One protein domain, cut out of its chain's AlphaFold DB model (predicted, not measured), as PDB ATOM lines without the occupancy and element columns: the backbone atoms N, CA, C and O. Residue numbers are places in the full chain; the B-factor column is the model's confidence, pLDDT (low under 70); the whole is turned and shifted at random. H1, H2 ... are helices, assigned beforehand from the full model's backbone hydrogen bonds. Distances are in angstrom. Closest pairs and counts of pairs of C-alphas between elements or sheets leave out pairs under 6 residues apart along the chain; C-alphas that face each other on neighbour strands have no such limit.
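What this domain is: This is residues 17 to 102 and 204 to 228 of the 253 residues of an uncharacterized protein of Grifola frondosa (UniProt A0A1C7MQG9). Two long helices, H1 and H2, meet at their ends as a V; H5 lies in its mouth, with H4 and short H3 packed on H5. Residues 18 to 24 stick out. Printed are 111 residues with five named helices, H1 to H5 in order, and no named strand: all helix, loose, radius of gyration of the C-alphas 16.3 A, spans 49 by 35 by 28 A.

Where its parts are: H1, residues 19 to 50, runs 46.6 A from C-alpha 19 at (96.479, 114.107, 181.811). H2 is residues 52 to 72, 30.3 A; H3, 79 to 83, 6.4 A; H4, 86 to 98, 18.4 A. H5, residues 211 to 226, 22.3 A, ends at C-alpha 226, (117.391, 140.171, 158.480).

How they stand to each other: H5, the hub, touches four helices, among them H1, whose residues 33 to 41 alone touch it; closest are the C-alphas of Thr 37 and Ala 214, 6.2 A. H1 and H3 are apart. Each O i to N i+4 pair is within hydrogen-bond range in H2, H3, H4 and H5; in H1, 26 of 28.

The domain as a whole: Residues 103 to 203 are cut out; C-alphas 102 and 204 are 17.0 A apart. No printed residue is under 70 in pLDDT.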
ATOM      1  N   LEU A  17      95.373 119.083 187.342       83.31
ATOM      2  CA  LEU A  17      94.790 118.728 186.049       83.31
ATOM      3  C   LEU A  17      95.011 117.239 185.782       83.31
ATOM      4  O   LEU A  17      96.091 116.704 186.046       83.31
ATOM      5  N   SER A  18      93.998 116.577 185.237       86.69
ATOM      6  CA  SER A  18      94.160 115.258 184.635       86.69
ATOM      7  C   SER A  18      95.088 115.329 183.418       86.69
ATOM      8  O   SER A  18      95.297 116.389 182.824       86.69
ATOM      9  N   GLU A  19      95.645 114.186 183.016       85.00
ATOM     10  CA  GLU A  19      96.479 114.107 181.811       85.00
ATOM     11  C   GLU A  19      95.712 114.560 180.557       85.00
ATOM     12  O   GLU A  19      96.263 115.264 179.712       85.00
ATOM     13  N   GLU A  20      94.425 114.219 180.461       87.62
ATOM     14  CA  GLU A  20      93.565 114.628 179.349       87.62
ATOM     15  C   GLU A  20      93.372 116.151 179.306       87.62
ATOM     16  O   GLU A  20      93.554 116.757 178.248       87.62
ATOM     17  N   GLU A  21      93.083 116.781 180.449       87.25
ATOM     18  CA  GLU A  21      92.961 118.240 180.554       87.25
ATOM     19  C   GLU A  21      94.285 118.935 180.225       87.25
ATOM     20  O   GLU A  21      94.303 119.910 179.478       87.25
ATOM     21  N   LEU A  22      95.412 118.410 180.714       86.25
ATOM     22  CA  LEU A  22      96.730 118.964 180.411       86.25
ATOM     23  C   LEU A  22      97.026 118.908 178.907       86.25
ATOM     24  O   LEU A  22      97.456 119.905 178.325       86.25
ATOM     25  N   LEU A  23      96.771 117.767 178.262       86.81
ATOM     26  CA  LEU A  23      96.957 117.608 176.820       86.81
ATOM     27  C   LEU A  23      96.014 118.517 176.021       86.81
ATOM     28  O   LEU A  23      96.429 119.069 174.999       86.81
ATOM     29  N   ALA A  24      94.770 118.689 176.470       87.88
ATOM     30  CA  ALA A  24      93.818 119.607 175.857       87.88
ATOM     31  C   ALA A  24      94.313 121.062 175.938       87.88
ATOM     32  O   ALA A  24      94.391 121.738 174.911       87.88
ATOM     33  N   GLU A  25      94.752 121.516 177.113       87.38
ATOM     34  CA  GLU A  25      95.290 122.868 177.303       87.38
ATOM     35  C   GLU A  25      96.574 123.103 176.497       87.38
ATOM     36  O   GLU A  25      96.733 124.144 175.856       87.38
ATOM     37  N   MET A  26      97.477 122.119 176.444       87.94
ATOM     38  CA  MET A  26      98.683 122.195 175.613       87.94
ATOM     39  C   MET A  26      98.337 122.372 174.130       87.94
ATOM     40  O   MET A  26      98.923 123.227 173.461       87.94
ATOM     41  N   ARG A  27      97.367 121.605 173.615       87.44
ATOM     42  CA  ARG A  27      96.898 121.730 172.225       87.44
ATOM     43  C   ARG A  27      96.312 123.112 171.961       87.44
ATOM     44  O   ARG A  27      96.645 123.712 170.940       87.44
ATOM     45  N   THR A  28      95.500 123.631 172.881       86.75
ATOM     46  CA  THR A  28      94.907 124.970 172.778       86.75
ATOM     47  C   THR A  28      95.980 126.053 172.699       86.75
ATOM     48  O   THR A  28      95.938 126.886 171.794       86.75
ATOM     49  N   VAL A  29      96.981 126.026 173.587       87.69
ATOM     50  CA  VAL A  29      98.068 127.022 173.601       87.69
ATOM     51  C   VAL A  29      98.900 126.964 172.320       87.69
ATOM     52  O   VAL A  29      99.177 128.010 171.731       87.69
ATOM     53  N   ILE A  30      99.267 125.764 171.860       89.12
ATOM     54  CA  ILE A  30     100.043 125.588 170.623       89.12
ATOM     55  C   ILE A  30      99.250 126.101 169.419       89.12
ATOM     56  O   ILE A  30      99.779 126.877 168.626       89.12
ATOM     57  N   ALA A  31      97.978 125.716 169.290       85.75
ATOM     58  CA  ALA A  31      97.136 126.136 168.174       85.75
ATOM     59  C   ALA A  31      96.926 127.660 168.153       85.75
ATOM     60  O   ALA A  31      97.059 128.285 167.098       85.75
ATOM     61  N   ALA A  32      96.644 128.259 169.315       86.81
ATOM     62  CA  ALA A  32      96.428 129.695 169.450       86.81
ATOM     63  C   ALA A  32      97.689 130.510 169.113       86.81
ATOM     64  O   ALA A  32      97.590 131.518 168.410       86.81
ATOM     65  N   GLY A  33      98.866 130.074 169.578       88.25
ATOM     66  CA  GLY A  33     100.138 130.754 169.315       88.25
ATOM     67  C   GLY A  33     100.640 130.577 167.879       88.25
ATOM     68  O   GLY A  33     101.044 131.546 167.244       88.25
ATOM     69  N   HIS A  34     100.553 129.364 167.330       88.81
ATOM     70  CA  HIS A  34     101.161 129.030 166.040       88.81
ATOM     71  C   HIS A  34     100.554 129.816 164.870       88.81
ATOM     72  O   HIS A  34     101.269 130.458 164.100       88.81
ATOM     73  N   LEU A  35      99.226 129.789 164.724       86.69
ATOM     74  CA  LEU A  35      98.566 130.407 163.569       86.69
ATOM     75  C   LEU A  35      98.598 131.936 163.627       86.69
ATOM     76  O   LEU A  35      98.679 132.589 162.588       86.69
ATOM     77  N   THR A  36      98.533 132.513 164.827       90.00
ATOM     78  CA  THR A  36      98.521 133.970 164.993       90.00
ATOM     79  C   THR A  36      99.904 134.570 164.769       90.00
ATOM     80  O   THR A  36     100.025 135.491 163.954       90.00
ATOM     81  N   THR A  37     100.948 134.026 165.403       94.00
ATOM     82  CA  THR A  37     102.327 134.483 165.195       94.00
ATOM     83  C   THR A  37     102.787 134.218 163.766       94.00
ATOM     84  O   THR A  37     103.273 135.139 163.112       94.00
ATOM     85  N   GLY A  38     102.571 133.007 163.237       92.81
ATOM     86  CA  GLY A  38     103.003 132.641 161.886       92.81
ATOM     87  C   GLY A  38     102.413 133.552 160.808       92.81
ATOM     88  O   GLY A  38     103.147 134.110 159.998       92.81
ATOM     89  N   ASN A  39     101.099 133.799 160.842       90.94
ATOM     90  CA  ASN A  39     100.467 134.707 159.880       90.94
ATOM     91  C   ASN A  39     100.915 136.164 160.064       90.94
ATOM     92  O   ASN A  39     101.054 136.885 159.076       90.94
ATOM     93  N   SER A  40     101.156 136.601 161.305       92.75
ATOM     94  CA  SER A  40     101.667 137.951 161.575       92.75
ATOM     95  C   SER A  40     103.062 138.129 160.976       92.75
ATOM     96  O   SER A  40     103.309 139.126 160.300       92.75
ATOM     97  N   LEU A  41     103.942 137.136 161.143       95.88
ATOM     98  CA  LEU A  41     105.263 137.104 160.514       95.88
ATOM     99  C   LEU A  41     105.166 137.167 158.993       95.88
ATOM    100  O   LEU A  41     105.880 137.960 158.388       95.88
ATOM    101  N   CYS A  42     104.253 136.420 158.369       93.94
ATOM    102  CA  CYS A  42     104.072 136.492 156.921       93.94
ATOM    103  C   CYS A  42     103.715 137.915 156.450       93.94
ATOM    104  O   CYS A  42     104.297 138.393 155.477       93.94
ATOM    105  N   PHE A  43     102.822 138.625 157.153       93.12
ATOM    106  CA  PHE A  43     102.506 140.026 156.833       93.12
ATOM    107  C   PHE A  43     103.692 140.962 157.066       93.12
ATOM    108  O   PHE A  43     103.911 141.871 156.268       93.12
ATOM    109  N   ILE A  44     104.471 140.748 158.130       96.00
ATOM    110  CA  ILE A  44     105.668 141.553 158.400       96.00
ATOM    111  C   ILE A  44     106.698 141.376 157.278       96.00
ATOM    112  O   ILE A  44     107.186 142.365 156.737       96.00
ATOM    113  N   LEU A  45     107.002 140.132 156.899       95.56
ATOM    114  CA  LEU A  45     107.944 139.830 155.818       95.56
ATOM    115  C   LEU A  45     107.463 140.399 154.479       95.56
ATOM    116  O   LEU A  45     108.264 140.947 153.726       95.56
ATOM    117  N   TYR A  46     106.158 140.316 154.203       93.81
ATOM    118  CA  TYR A  46     105.550 140.919 153.019       93.81
ATOM    119  C   TYR A  46     105.753 142.437 152.982       93.81
ATOM    120  O   TYR A  46     106.197 142.970 151.967       93.81
ATOM    121  N   GLU A  47     105.484 143.144 154.083       94.88
ATOM    122  CA  GLU A  47     105.675 144.596 154.126       94.88
ATOM    123  C   GLU A  47     107.152 144.998 154.020       94.88
ATOM    124  O   GLU A  47     107.458 145.977 153.344       94.88
ATOM    125  N   LEU A  48     108.075 144.221 154.594       95.75
ATOM    126  CA  LEU A  48     109.517 144.441 154.429       95.75
ATOM    127  C   LEU A  48     109.979 144.240 152.980       95.75
ATOM    128  O   LEU A  48     110.744 145.050 152.465       95.75
ATOM    129  N   ALA A  49     109.473 143.211 152.294       94.25
ATOM    130  CA  ALA A  49     109.772 142.971 150.882       94.25
ATOM    131  C   ALA A  49     109.229 144.081 149.958       94.25
ATOM    132  O   ALA A  49     109.792 144.334 148.894       94.25
ATOM    133  N   ARG A  50     108.136 144.747 150.357       92.94
ATOM    134  CA  ARG A  50     107.525 145.872 149.623       92.94
ATOM    135  C   ARG A  50     108.188 147.219 149.877       92.94
ATOM    136  O   ARG A  50     108.028 148.115 149.050       92.94
ATOM    137  N   HIS A  51     108.909 147.358 150.986       96.19
ATOM    138  CA  HIS A  51     109.517 148.613 151.425       96.19
ATOM    139  C   HIS A  51     111.026 148.423 151.656       96.19
ATOM    140  O   HIS A  51     111.461 148.272 152.804       96.19
ATOM    141  N   PRO A  52     111.843 148.414 150.581       95.19
ATOM    142  CA  PRO A  52     113.291 148.229 150.685       95.19
ATOM    143  C   PRO A  52     113.977 149.241 151.611       95.19
ATOM    144  O   PRO A  52     114.918 148.887 152.311       95.19
ATOM    145  N   ASP A  53     113.473 150.475 151.678       97.31
ATOM    146  CA  ASP A  53     113.964 151.533 152.567       97.31
ATOM    147  C   ASP A  53     113.756 151.199 154.055       97.31
ATOM    148  O   ASP A  53     114.630 151.434 154.894       97.31
ATOM    149  N   VAL A  54     112.608 150.605 154.392       98.06
ATOM    150  CA  VAL A  54     112.330 150.109 155.743       98.06
ATOM    151  C   VAL A  54     113.223 148.910 156.048       98.06
ATOM    152  O   VAL A  54     113.809 148.839 157.128       98.06
ATOM    153  N   GLN A  55     113.348 147.980 155.101       96.38
ATOM    154  CA  GLN A  55     114.176 146.787 155.252       96.38
ATOM    155  C   GLN A  55     115.653 147.134 155.485       96.38
ATOM    156  O   GLN A  55     116.254 146.610 156.422       96.38
ATOM    157  N   GLU A  56     116.221 148.064 154.715       97.19
ATOM    158  CA  GLU A  56     117.604 148.529 154.880       97.19
ATOM    159  C   GLU A  56     117.836 149.102 156.283       97.19
ATOM    160  O   GLU A  56     118.844 148.827 156.937       97.19
ATOM    161  N   ARG A  57     116.858 149.849 156.802       97.81
ATOM    162  CA  ARG A  57     116.946 150.426 158.141       97.81
ATOM    163  C   ARG A  57     116.830 149.377 159.252       97.81
ATOM    164  O   ARG A  57     117.516 149.514 160.265       97.81
ATOM    165  N   VAL A  58     116.027 148.325 159.069       97.81
ATOM    166  CA  VAL A  58     116.018 147.162 159.978       97.81
ATOM    167  C   VAL A  58     117.362 146.436 159.929       97.81
ATOM    168  O   VAL A  58     117.936 146.152 160.978       97.81
ATOM    169  N   HIS A  59     117.904 146.189 158.735       96.69
ATOM    170  CA  HIS A  59     119.203 145.542 158.558       96.69
ATOM    171  C   HIS A  59     120.333 146.325 159.250       96.69
ATOM    172  O   HIS A  59     121.181 145.740 159.929       96.69
ATOM    173  N   ALA A  60     120.330 147.655 159.133       97.56
ATOM    174  CA  ALA A  60     121.279 148.523 159.827       97.56
ATOM    175  C   ALA A  60     121.160 148.417 161.360       97.56
ATOM    176  O   ALA A  60     122.178 148.315 162.048       97.56
ATOM    177  N   GLU A  61     119.937 148.392 161.901       98.12
ATOM    178  CA  GLU A  61     119.703 148.222 163.343       98.12
ATOM    179  C   GLU A  61     120.192 146.852 163.841       98.12
ATOM    180  O   GLU A  61     120.911 146.778 164.840       98.12
ATOM    181  N   VAL A  62     119.883 145.777 163.109       97.69
ATOM    182  CA  VAL A  62     120.346 144.409 163.402       97.69
ATOM    183  C   VAL A  62     121.873 144.333 163.380       97.69
ATOM    184  O   VAL A  62     122.483 143.823 164.319       97.69
ATOM    185  N   SER A  63     122.506 144.895 162.348       96.62
ATOM    186  CA  SER A  63     123.966 144.908 162.206       96.62
ATOM    187  C   SER A  63     124.645 145.653 163.357       96.62
ATOM    188  O   SER A  63     125.660 145.195 163.889       96.62
ATOM    189  N   SER A  64     124.072 146.785 163.777       97.00
ATOM    190  CA  SER A  64     124.566 147.563 164.915       97.00
ATOM    191  C   SER A  64     124.459 146.782 166.225       97.00
ATOM    192  O   SER A  64     125.413 146.764 167.003       97.00
ATOM    193  N   MET A  65     123.324 146.121 166.467       97.06
ATOM    194  CA  MET A  65     123.108 145.302 167.662       97.06
ATOM    195  C   MET A  65     124.106 144.132 167.716       97.06
ATOM    196  O   MET A  65     124.818 143.983 168.708       97.06
ATOM    197  N   LEU A  66     124.260 143.371 166.627       95.75
ATOM    198  CA  LEU A  66     125.192 142.235 166.566       95.75
ATOM    199  C   LEU A  66     126.662 142.658 166.710       95.75
ATOM    200  O   LEU A  66     127.464 141.944 167.319       95.75
ATOM    201  N   SER A  67     127.018 143.835 166.189       95.44
ATOM    202  CA  SER A  67     128.352 144.413 166.378       95.44
ATOM    203  C   SER A  67     128.608 144.754 167.847       95.44
ATOM    204  O   SER A  67     129.694 144.486 168.356       95.44
ATOM    205  N   ALA A  68     127.606 145.292 168.550       95.19
ATOM    206  CA  ALA A  68     127.702 145.576 169.980       95.19
ATOM    207  C   ALA A  68     127.839 144.290 170.812       95.19
ATOM    208  O   ALA A  68     128.690 144.237 171.695       95.19
ATOM    209  N   VAL A  69     127.069 143.243 170.495       95.75
ATOM    210  CA  VAL A  69     127.172 141.913 171.128       95.75
ATOM    211  C   VAL A  69     128.579 141.339 170.952       95.75
ATOM    212  O   VAL A  69     129.235 140.969 171.924       95.75
ATOM    213  N   SER A  70     129.095 141.373 169.721       94.00
ATOM    214  CA  SER A  70     130.443 140.890 169.406       94.00
ATOM    215  C   SER A  70     131.529 141.690 170.134       94.00
ATOM    216  O   SER A  70     132.498 141.116 170.625       94.00
ATOM    217  N   ALA A  71     131.364 143.012 170.256       95.38
ATOM    218  CA  ALA A  71     132.302 143.879 170.972       95.38
ATOM    219  C   ALA A  71     132.341 143.611 172.487       95.38
ATOM    220  O   ALA A  71     133.370 143.855 173.118       95.38
ATOM    221  N   ARG A  72     131.255 143.087 173.072       95.62
ATOM    222  CA  ARG A  72     131.231 142.618 174.469       95.62
ATOM    223  C   ARG A  72     131.897 141.252 174.656       95.62
ATOM    224  O   ARG A  72     132.185 140.884 175.790       95.62
ATOM    225  N   GLY A  73     132.181 140.533 173.568       93.88
ATOM    226  CA  GLY A  73     132.714 139.169 173.602       93.88
ATOM    227  C   GLY A  73     131.649 138.096 173.838       93.88
ATOM    228  O   GLY A  73     132.001 136.959 174.153       93.88
ATOM    229  N   ASP A  74     130.369 138.442 173.689       93.44
ATOM    230  CA  ASP A  74     129.255 137.510 173.850       93.44
ATOM    231  C   ASP A  74     129.046 136.691 172.565       93.44
ATOM    232  O   ASP A  74     129.181 137.204 171.453       93.44
ATOM    233  N   ALA A  75     128.692 135.410 172.711       89.50
ATOM    234  CA  ALA A  75     128.405 134.529 171.573       89.50
ATOM    235  C   ALA A  75     126.979 134.700 171.018       89.50
ATOM    236  O   ALA A  75     126.742 134.461 169.835       89.50
ATOM    237  N   GLU A  76     126.035 135.107 171.868       92.50
ATOM    238  CA  GLU A  76     124.613 135.243 171.551       92.50
ATOM    239  C   GLU A  76     124.080 136.566 172.110       92.50
ATOM    240  O   GLU A  76     124.555 137.055 173.139       92.50
ATOM    241  N   TYR A  77     123.086 137.150 171.437       94.44
ATOM    242  CA  TYR A  77     122.371 138.310 171.962       94.44
ATOM    243  C   TYR A  77     121.350 137.884 173.021       94.44
ATOM    244  O   TYR A  77     120.826 136.771 173.024       94.44
ATOM    245  N   THR A  78     121.047 138.800 173.929       94.50
ATOM    246  CA  THR A  78     120.123 138.593 175.042       94.50
ATOM    247  C   THR A  78     118.778 139.268 174.784       94.50
ATOM    248  O   THR A  78     118.632 140.105 173.896       94.50
ATOM    249  N   MET A  79     117.782 138.978 175.626       91.31
ATOM    250  CA  MET A  79     116.513 139.725 175.628       91.31
ATOM    251  C   MET A  79     116.725 141.235 175.823       91.31
ATOM    252  O   MET A  79     116.024 142.034 175.213       91.31
ATOM    253  N   GLY A  80     117.719 141.630 176.627       93.00
ATOM    254  CA  GLY A  80     118.038 143.042 176.845       93.00
ATOM    255  C   GLY A  80     118.599 143.733 175.599       93.00
ATOM    256  O   GLY A  80     118.388 144.928 175.421       93.00
ATOM    257  N   ASP A  81     119.262 142.989 174.708       94.75
ATOM    258  CA  ASP A  81     119.701 143.517 173.413       94.75
ATOM    259  C   ASP A  81     118.508 143.772 172.484       94.75
ATOM    260  O   ASP A  81     118.472 144.788 171.789       94.75
ATOM    261  N   LEU A  82     117.503 142.889 172.517       93.94
ATOM    262  CA  LEU A  82     116.262 143.055 171.758       93.94
ATOM    263  C   LEU A  82     115.456 144.268 172.241       93.94
ATOM    264  O   LEU A  82     114.916 145.005 171.416       93.94
ATOM    265  N   ASP A  83     115.411 144.530 173.550       91.56
ATOM    266  CA  ASP A  83     114.695 145.688 174.108       91.56
ATOM    267  C   ASP A  83     115.185 147.027 173.514       91.56
ATOM    268  O   ASP A  83     114.399 147.966 173.376       91.56
ATOM    269  N   GLY A  84     116.460 147.109 173.113       92.12
ATOM    270  CA  GLY A  84     117.059 148.293 172.487       92.12
ATOM    271  C   GLY A  84     116.756 148.473 170.993       92.12
ATOM    272  O   GLY A  84     117.061 149.528 170.434       92.12
ATOM    273  N   MET A  85     116.156 147.481 170.330       95.94
ATOM    274  CA  MET A  85     115.857 147.532 168.895       95.94
ATOM    275  C   MET A  85     114.497 148.202 168.652       95.94
ATOM    276  O   MET A  85     113.452 147.568 168.486       95.94
ATOM    277  N   HIS A  86     114.480 149.529 168.693       95.12
ATOM    278  CA  HIS A  86     113.239 150.294 168.625       95.12
ATOM    279  C   HIS A  86     112.614 150.322 167.223       95.12
ATOM    280  O   HIS A  86     111.386 150.399 167.114       95.12
ATOM    281  N   TYR A  87     113.416 150.282 166.155       97.69
ATOM    282  CA  TYR A  87     112.914 150.379 164.787       97.69
ATOM    283  C   TYR A  87     112.255 149.078 164.330       97.69
ATOM    284  O   TYR A  87     111.136 149.121 163.819       97.69
ATOM    285  N   ILE A  88     112.867 147.922 164.602       97.00
ATOM    286  CA  ILE A  88     112.246 146.618 164.361       97.00
ATOM    287  C   ILE A  88     110.934 146.521 165.146       97.00
ATOM    288  O   ILE A  88     109.899 146.189 164.580       97.00
ATOM    289  N   LEU A  89     110.906 146.952 166.413       95.81
ATOM    290  CA  LEU A  89     109.679 146.961 167.204       95.81
ATOM    291  C   LEU A  89     108.604 147.885 166.601       95.81
ATOM    292  O   LEU A  89     107.413 147.577 166.665       95.81
ATOM    293  N   ALA A  90     109.000 149.012 166.006       96.00
ATOM    294  CA  ALA A  90     108.094 149.900 165.282       96.00
ATOM    295  C   ALA A  90     107.534 149.248 164.004       96.00
ATOM    296  O   ALA A  90     106.346 149.402 163.717       96.00
ATOM    297  N   VAL A  91     108.348 148.465 163.288       97.31
ATOM    298  CA  VAL A  91     107.929 147.636 162.144       97.31
ATOM    299  C   VAL A  91     106.897 146.594 162.577       97.31
ATOM    300  O   VAL A  91     105.832 146.520 161.965       97.31
ATOM    301  N   LEU A  92     107.148 145.854 163.668       95.88
ATOM    302  CA  LEU A  92     106.179 144.892 164.213       95.88
ATOM    303  C   LEU A  92     104.846 145.578 164.539       95.88
ATOM    304  O   LEU A  92     103.784 145.102 164.140       95.88
ATOM    305  N   LYS A  93     104.886 146.709 165.255       93.00
ATOM    306  CA  LYS A  93     103.682 147.471 165.629       93.00
ATOM    307  C   LYS A  93     102.893 147.922 164.401       93.00
ATOM    308  O   LYS A  93     101.671 147.803 164.388       93.00
ATOM    309  N   GLU A  94     103.575 148.410 163.370       93.69
ATOM    310  CA  GLU A  94     102.930 148.897 162.151       93.69
ATOM    311  C   GLU A  94     102.335 147.777 161.301       93.69
ATOM    312  O   GLU A  94     101.206 147.906 160.822       93.69
ATOM    313  N   ALA A  95     103.034 146.651 161.180       93.12
ATOM    314  CA  ALA A  95     102.516 145.481 160.487       93.12
ATOM    315  C   ALA A  95     101.287 144.915 161.207       93.12
ATOM    316  O   ALA A  95     100.260 144.688 160.578       93.12
ATOM    317  N   LEU A  96     101.342 144.773 162.535       90.69
ATOM    318  CA  LEU A  96     100.210 144.315 163.345       90.69
ATOM    319  C   LEU A  96      99.035 145.305 163.329       90.69
ATOM    320  O   LEU A  96      97.881 144.905 163.473       90.69
ATOM    321  N   ARG A  97      99.299 146.607 163.176       89.62
ATOM    322  CA  ARG A  97      98.251 147.612 162.973       89.62
ATOM    323  C   ARG A  97      97.569 147.389 161.627       89.62
ATOM    324  O   ARG A  97      96.343 147.304 161.567       89.62
ATOM    325  N   LEU A  98      98.341 147.323 160.546       87.25
ATOM    326  CA  LEU A  98      97.782 147.209 159.207       87.25
ATOM    327  C   LEU A  98      97.171 145.846 158.935       87.25
ATOM    328  O   LEU A  98      96.154 145.799 158.257       87.25
ATOM    329  N   HIS A  99      97.720 144.775 159.490       87.44
ATOM    330  CA  HIS A  99      97.337 143.401 159.184       87.44
ATOM    331  C   HIS A  99      96.990 142.613 160.451       87.44
ATOM    332  O   HIS A  99      97.697 141.676 160.825       87.44
ATOM    333  N   PRO A 100      95.896 142.975 161.141       85.38
ATOM    334  CA  PRO A 100      95.445 142.223 162.303       85.38
ATOM    335  C   PRO A 100      94.970 140.829 161.865       85.38
ATOM    336  O   PRO A 100      93.974 140.699 161.154       85.38
ATOM    337  N   VAL A 101      95.681 139.785 162.299       84.56
ATOM    338  CA  VAL A 101      95.343 138.379 162.002       84.56
ATOM    339  C   VAL A 101      94.044 137.953 162.694       84.56
ATOM    340  O   VAL A 101      93.294 137.131 162.173       84.56
ATOM    341  N   VAL A 102      93.755 138.540 163.857       81.25
ATOM    342  CA  VAL A 102      92.487 138.371 164.568       81.25
ATOM    343  C   VAL A 102      91.635 139.615 164.331       81.25
ATOM    344  O   VAL A 102      92.044 140.728 164.653       81.25
ATOM    345  N   GLY A 204      92.440 143.958 179.529       83.00
ATOM    346  CA  GLY A 204      91.713 143.520 180.721       83.00
ATOM    347  C   GLY A 204      91.821 142.012 180.965       83.00
ATOM    348  O   GLY A 204      92.814 141.385 180.605       83.00
ATOM    349  N   GLY A 205      90.782 141.423 181.564       82.06
ATOM    350  CA  GLY A 205      90.740 139.994 181.914       82.06
ATOM    351  C   GLY A 205      90.753 139.025 180.724       82.06
ATOM    352  O   GLY A 205      90.879 137.823 180.929       82.06
ATOM    353  N   VAL A 206      90.654 139.538 179.495       82.19
ATOM    354  CA  VAL A 206      90.701 138.761 178.244       82.19
ATOM    355  C   VAL A 206      91.935 139.093 177.398       82.19
ATOM    356  O   VAL A 206      91.985 138.761 176.214       82.19
ATOM    357  N   SER A 207      92.937 139.766 177.977       87.81
ATOM    358  CA  SER A 207      94.196 140.026 177.278       87.81
ATOM    359  C   SER A 207      94.873 138.719 176.868       87.81
ATOM    360  O   SER A 207      94.890 137.755 177.636       87.81
ATOM    361  N   CYS A 208      95.476 138.705 175.683       90.38
ATOM    362  CA  CYS A 208      96.209 137.556 175.173       90.38
ATOM    363  C   CYS A 208      97.301 137.135 176.162       90.38
ATOM    364  O   CYS A 208      98.242 137.882 176.416       90.38
ATOM    365  N   LEU A 209      97.211 135.908 176.675       91.00
ATOM    366  CA  LEU A 209      98.180 135.364 177.628       91.00
ATOM    367  C   LEU A 209      99.616 135.354 177.070       91.00
ATOM    368  O   LEU A 209     100.578 135.540 177.811       91.00
ATOM    369  N   GLY A 210      99.750 135.128 175.761       91.19
ATOM    370  CA  GLY A 210     101.025 134.950 175.071       91.19
ATOM    371  C   GLY A 210     101.630 136.221 174.482       91.19
ATOM    372  O   GLY A 210     102.638 136.113 173.796       91.19
ATOM    373  N   TRP A 211     101.063 137.413 174.711       91.94
ATOM    374  CA  TRP A 211     101.460 138.611 173.953       91.94
ATOM    375  C   TRP A 211     102.960 138.924 174.042       91.94
ATOM    376  O   TRP A 211     103.579 139.222 173.028       91.94
ATOM    377  N   ARG A 212     103.577 138.802 175.229       93.19
ATOM    378  CA  ARG A 212     105.023 139.054 175.402       93.19
ATOM    379  C   ARG A 212     105.856 138.039 174.634       93.19
ATOM    380  O   ARG A 212     106.798 138.424 173.955       93.19
ATOM    381  N   PHE A 213     105.478 136.764 174.741       93.88
ATOM    382  CA  PHE A 213     106.143 135.679 174.031       93.88
ATOM    383  C   PHE A 213     106.057 135.896 172.521       93.88
ATOM    384  O   PHE A 213     107.084 135.859 171.863       93.88
ATOM    385  N   ALA A 214     104.876 136.233 171.999       95.00
ATOM    386  CA  ALA A 214     104.676 136.487 170.576       95.00
ATOM    387  C   ALA A 214     105.533 137.655 170.060       95.00
ATOM    388  O   ALA A 214     106.141 137.544 169.003       95.00
ATOM    389  N   ILE A 215     105.617 138.773 170.796       95.31
ATOM    390  CA  ILE A 215     106.461 139.910 170.392       95.31
ATOM    391  C   ILE A 215     107.940 139.530 170.377       95.31
ATOM    392  O   ILE A 215     108.620 139.825 169.398       95.31
ATOM    393  N   ILE A 216     108.420 138.848 171.419       95.38
ATOM    394  CA  ILE A 216     109.810 138.387 171.494       95.38
ATOM    395  C   ILE A 216     110.101 137.398 170.362       95.38
ATOM    396  O   ILE A 216     111.086 137.559 169.656       95.38
ATOM    397  N   GLU A 217     109.236 136.406 170.160       95.88
ATOM    398  CA  GLU A 217     109.361 135.406 169.100       95.88
ATOM    399  C   GLU A 217     109.441 136.070 167.723       95.88
ATOM    400  O   GLU A 217     110.370 135.798 166.965       95.88
ATOM    401  N   MET A 218     108.522 136.994 167.420       97.06
ATOM    402  CA  MET A 218     108.533 137.731 166.157       97.06
ATOM    403  C   MET A 218     109.795 138.575 165.993       97.06
ATOM    404  O   MET A 218     110.364 138.626 164.906       97.06
ATOM    405  N   GLN A 219     110.241 139.241 167.054       96.38
ATOM    406  CA  GLN A 219     111.416 140.099 167.014       96.38
ATOM    407  C   GLN A 219     112.697 139.287 166.793       96.38
ATOM    408  O   GLN A 219     113.449 139.594 165.872       96.38
ATOM    409  N   THR A 220     112.903 138.220 167.567       96.44
ATOM    410  CA  THR A 220     114.010 137.265 167.403       96.44
ATOM    411  C   THR A 220     114.010 136.669 165.999       96.44
ATOM    412  O   THR A 220     115.040 136.649 165.331       96.44
ATOM    413  N   PHE A 221     112.846 136.240 165.507       96.81
ATOM    414  CA  PHE A 221     112.719 135.695 164.160       96.81
ATOM    415  C   PHE A 221     113.161 136.704 163.094       96.81
ATOM    416  O   PHE A 221     113.944 136.365 162.210       96.81
ATOM    417  N   LEU A 222     112.709 137.959 163.183       96.56
ATOM    418  CA  LEU A 222     113.123 138.987 162.229       96.56
ATOM    419  C   LEU A 222     114.613 139.307 162.329       96.56
ATOM    420  O   LEU A 222     115.228 139.515 161.290       96.56
ATOM    421  N   VAL A 223     115.207 139.314 163.525       96.75
ATOM    422  CA  VAL A 223     116.662 139.469 163.680       96.75
ATOM    423  C   VAL A 223     117.401 138.380 162.907       96.75
ATOM    424  O   VAL A 223     118.303 138.703 162.136       96.75
ATOM    425  N   GLU A 224     116.992 137.115 163.050       95.75
ATOM    426  CA  GLU A 224     117.627 135.985 162.360       95.75
ATOM    427  C   GLU A 224     117.434 136.011 160.841       95.75
ATOM    428  O   GLU A 224     118.361 135.682 160.099       95.75
ATOM    429  N   ILE A 225     116.268 136.443 160.355       95.62
ATOM    430  CA  ILE A 225     116.045 136.594 158.913       95.62
ATOM    431  C   ILE A 225     116.864 137.767 158.363       95.62
ATOM    432  O   ILE A 225     117.601 137.605 157.394       95.62
ATOM    433  N   MET A 226     116.786 138.937 158.992       94.12
ATOM    434  CA  MET A 226     117.391 140.171 158.480       94.12
ATOM    435  C   MET A 226     118.919 140.173 158.544       94.12
ATOM    436  O   MET A 226     119.546 140.888 157.776       94.12
ATOM    437  N   ARG A 227     119.550 139.372 159.411       92.94
ATOM    438  CA  ARG A 227     121.022 139.226 159.423       92.94
ATOM    439  C   ARG A 227     121.575 138.362 158.281       92.94
ATOM    440  O   ARG A 227     122.789 138.332 158.102       92.94
ATOM    441  N   GLN A 228     120.733 137.586 157.594       91.56
ATOM    442  CA  GLN A 228     121.157 136.582 156.605       91.56
ATOM    443  C   GLN A 228     120.534 136.783 155.224       91.56
ATOM    444  O   GLN A 228     121.118 136.347 154.231       91.56
TER     445      GLN A 228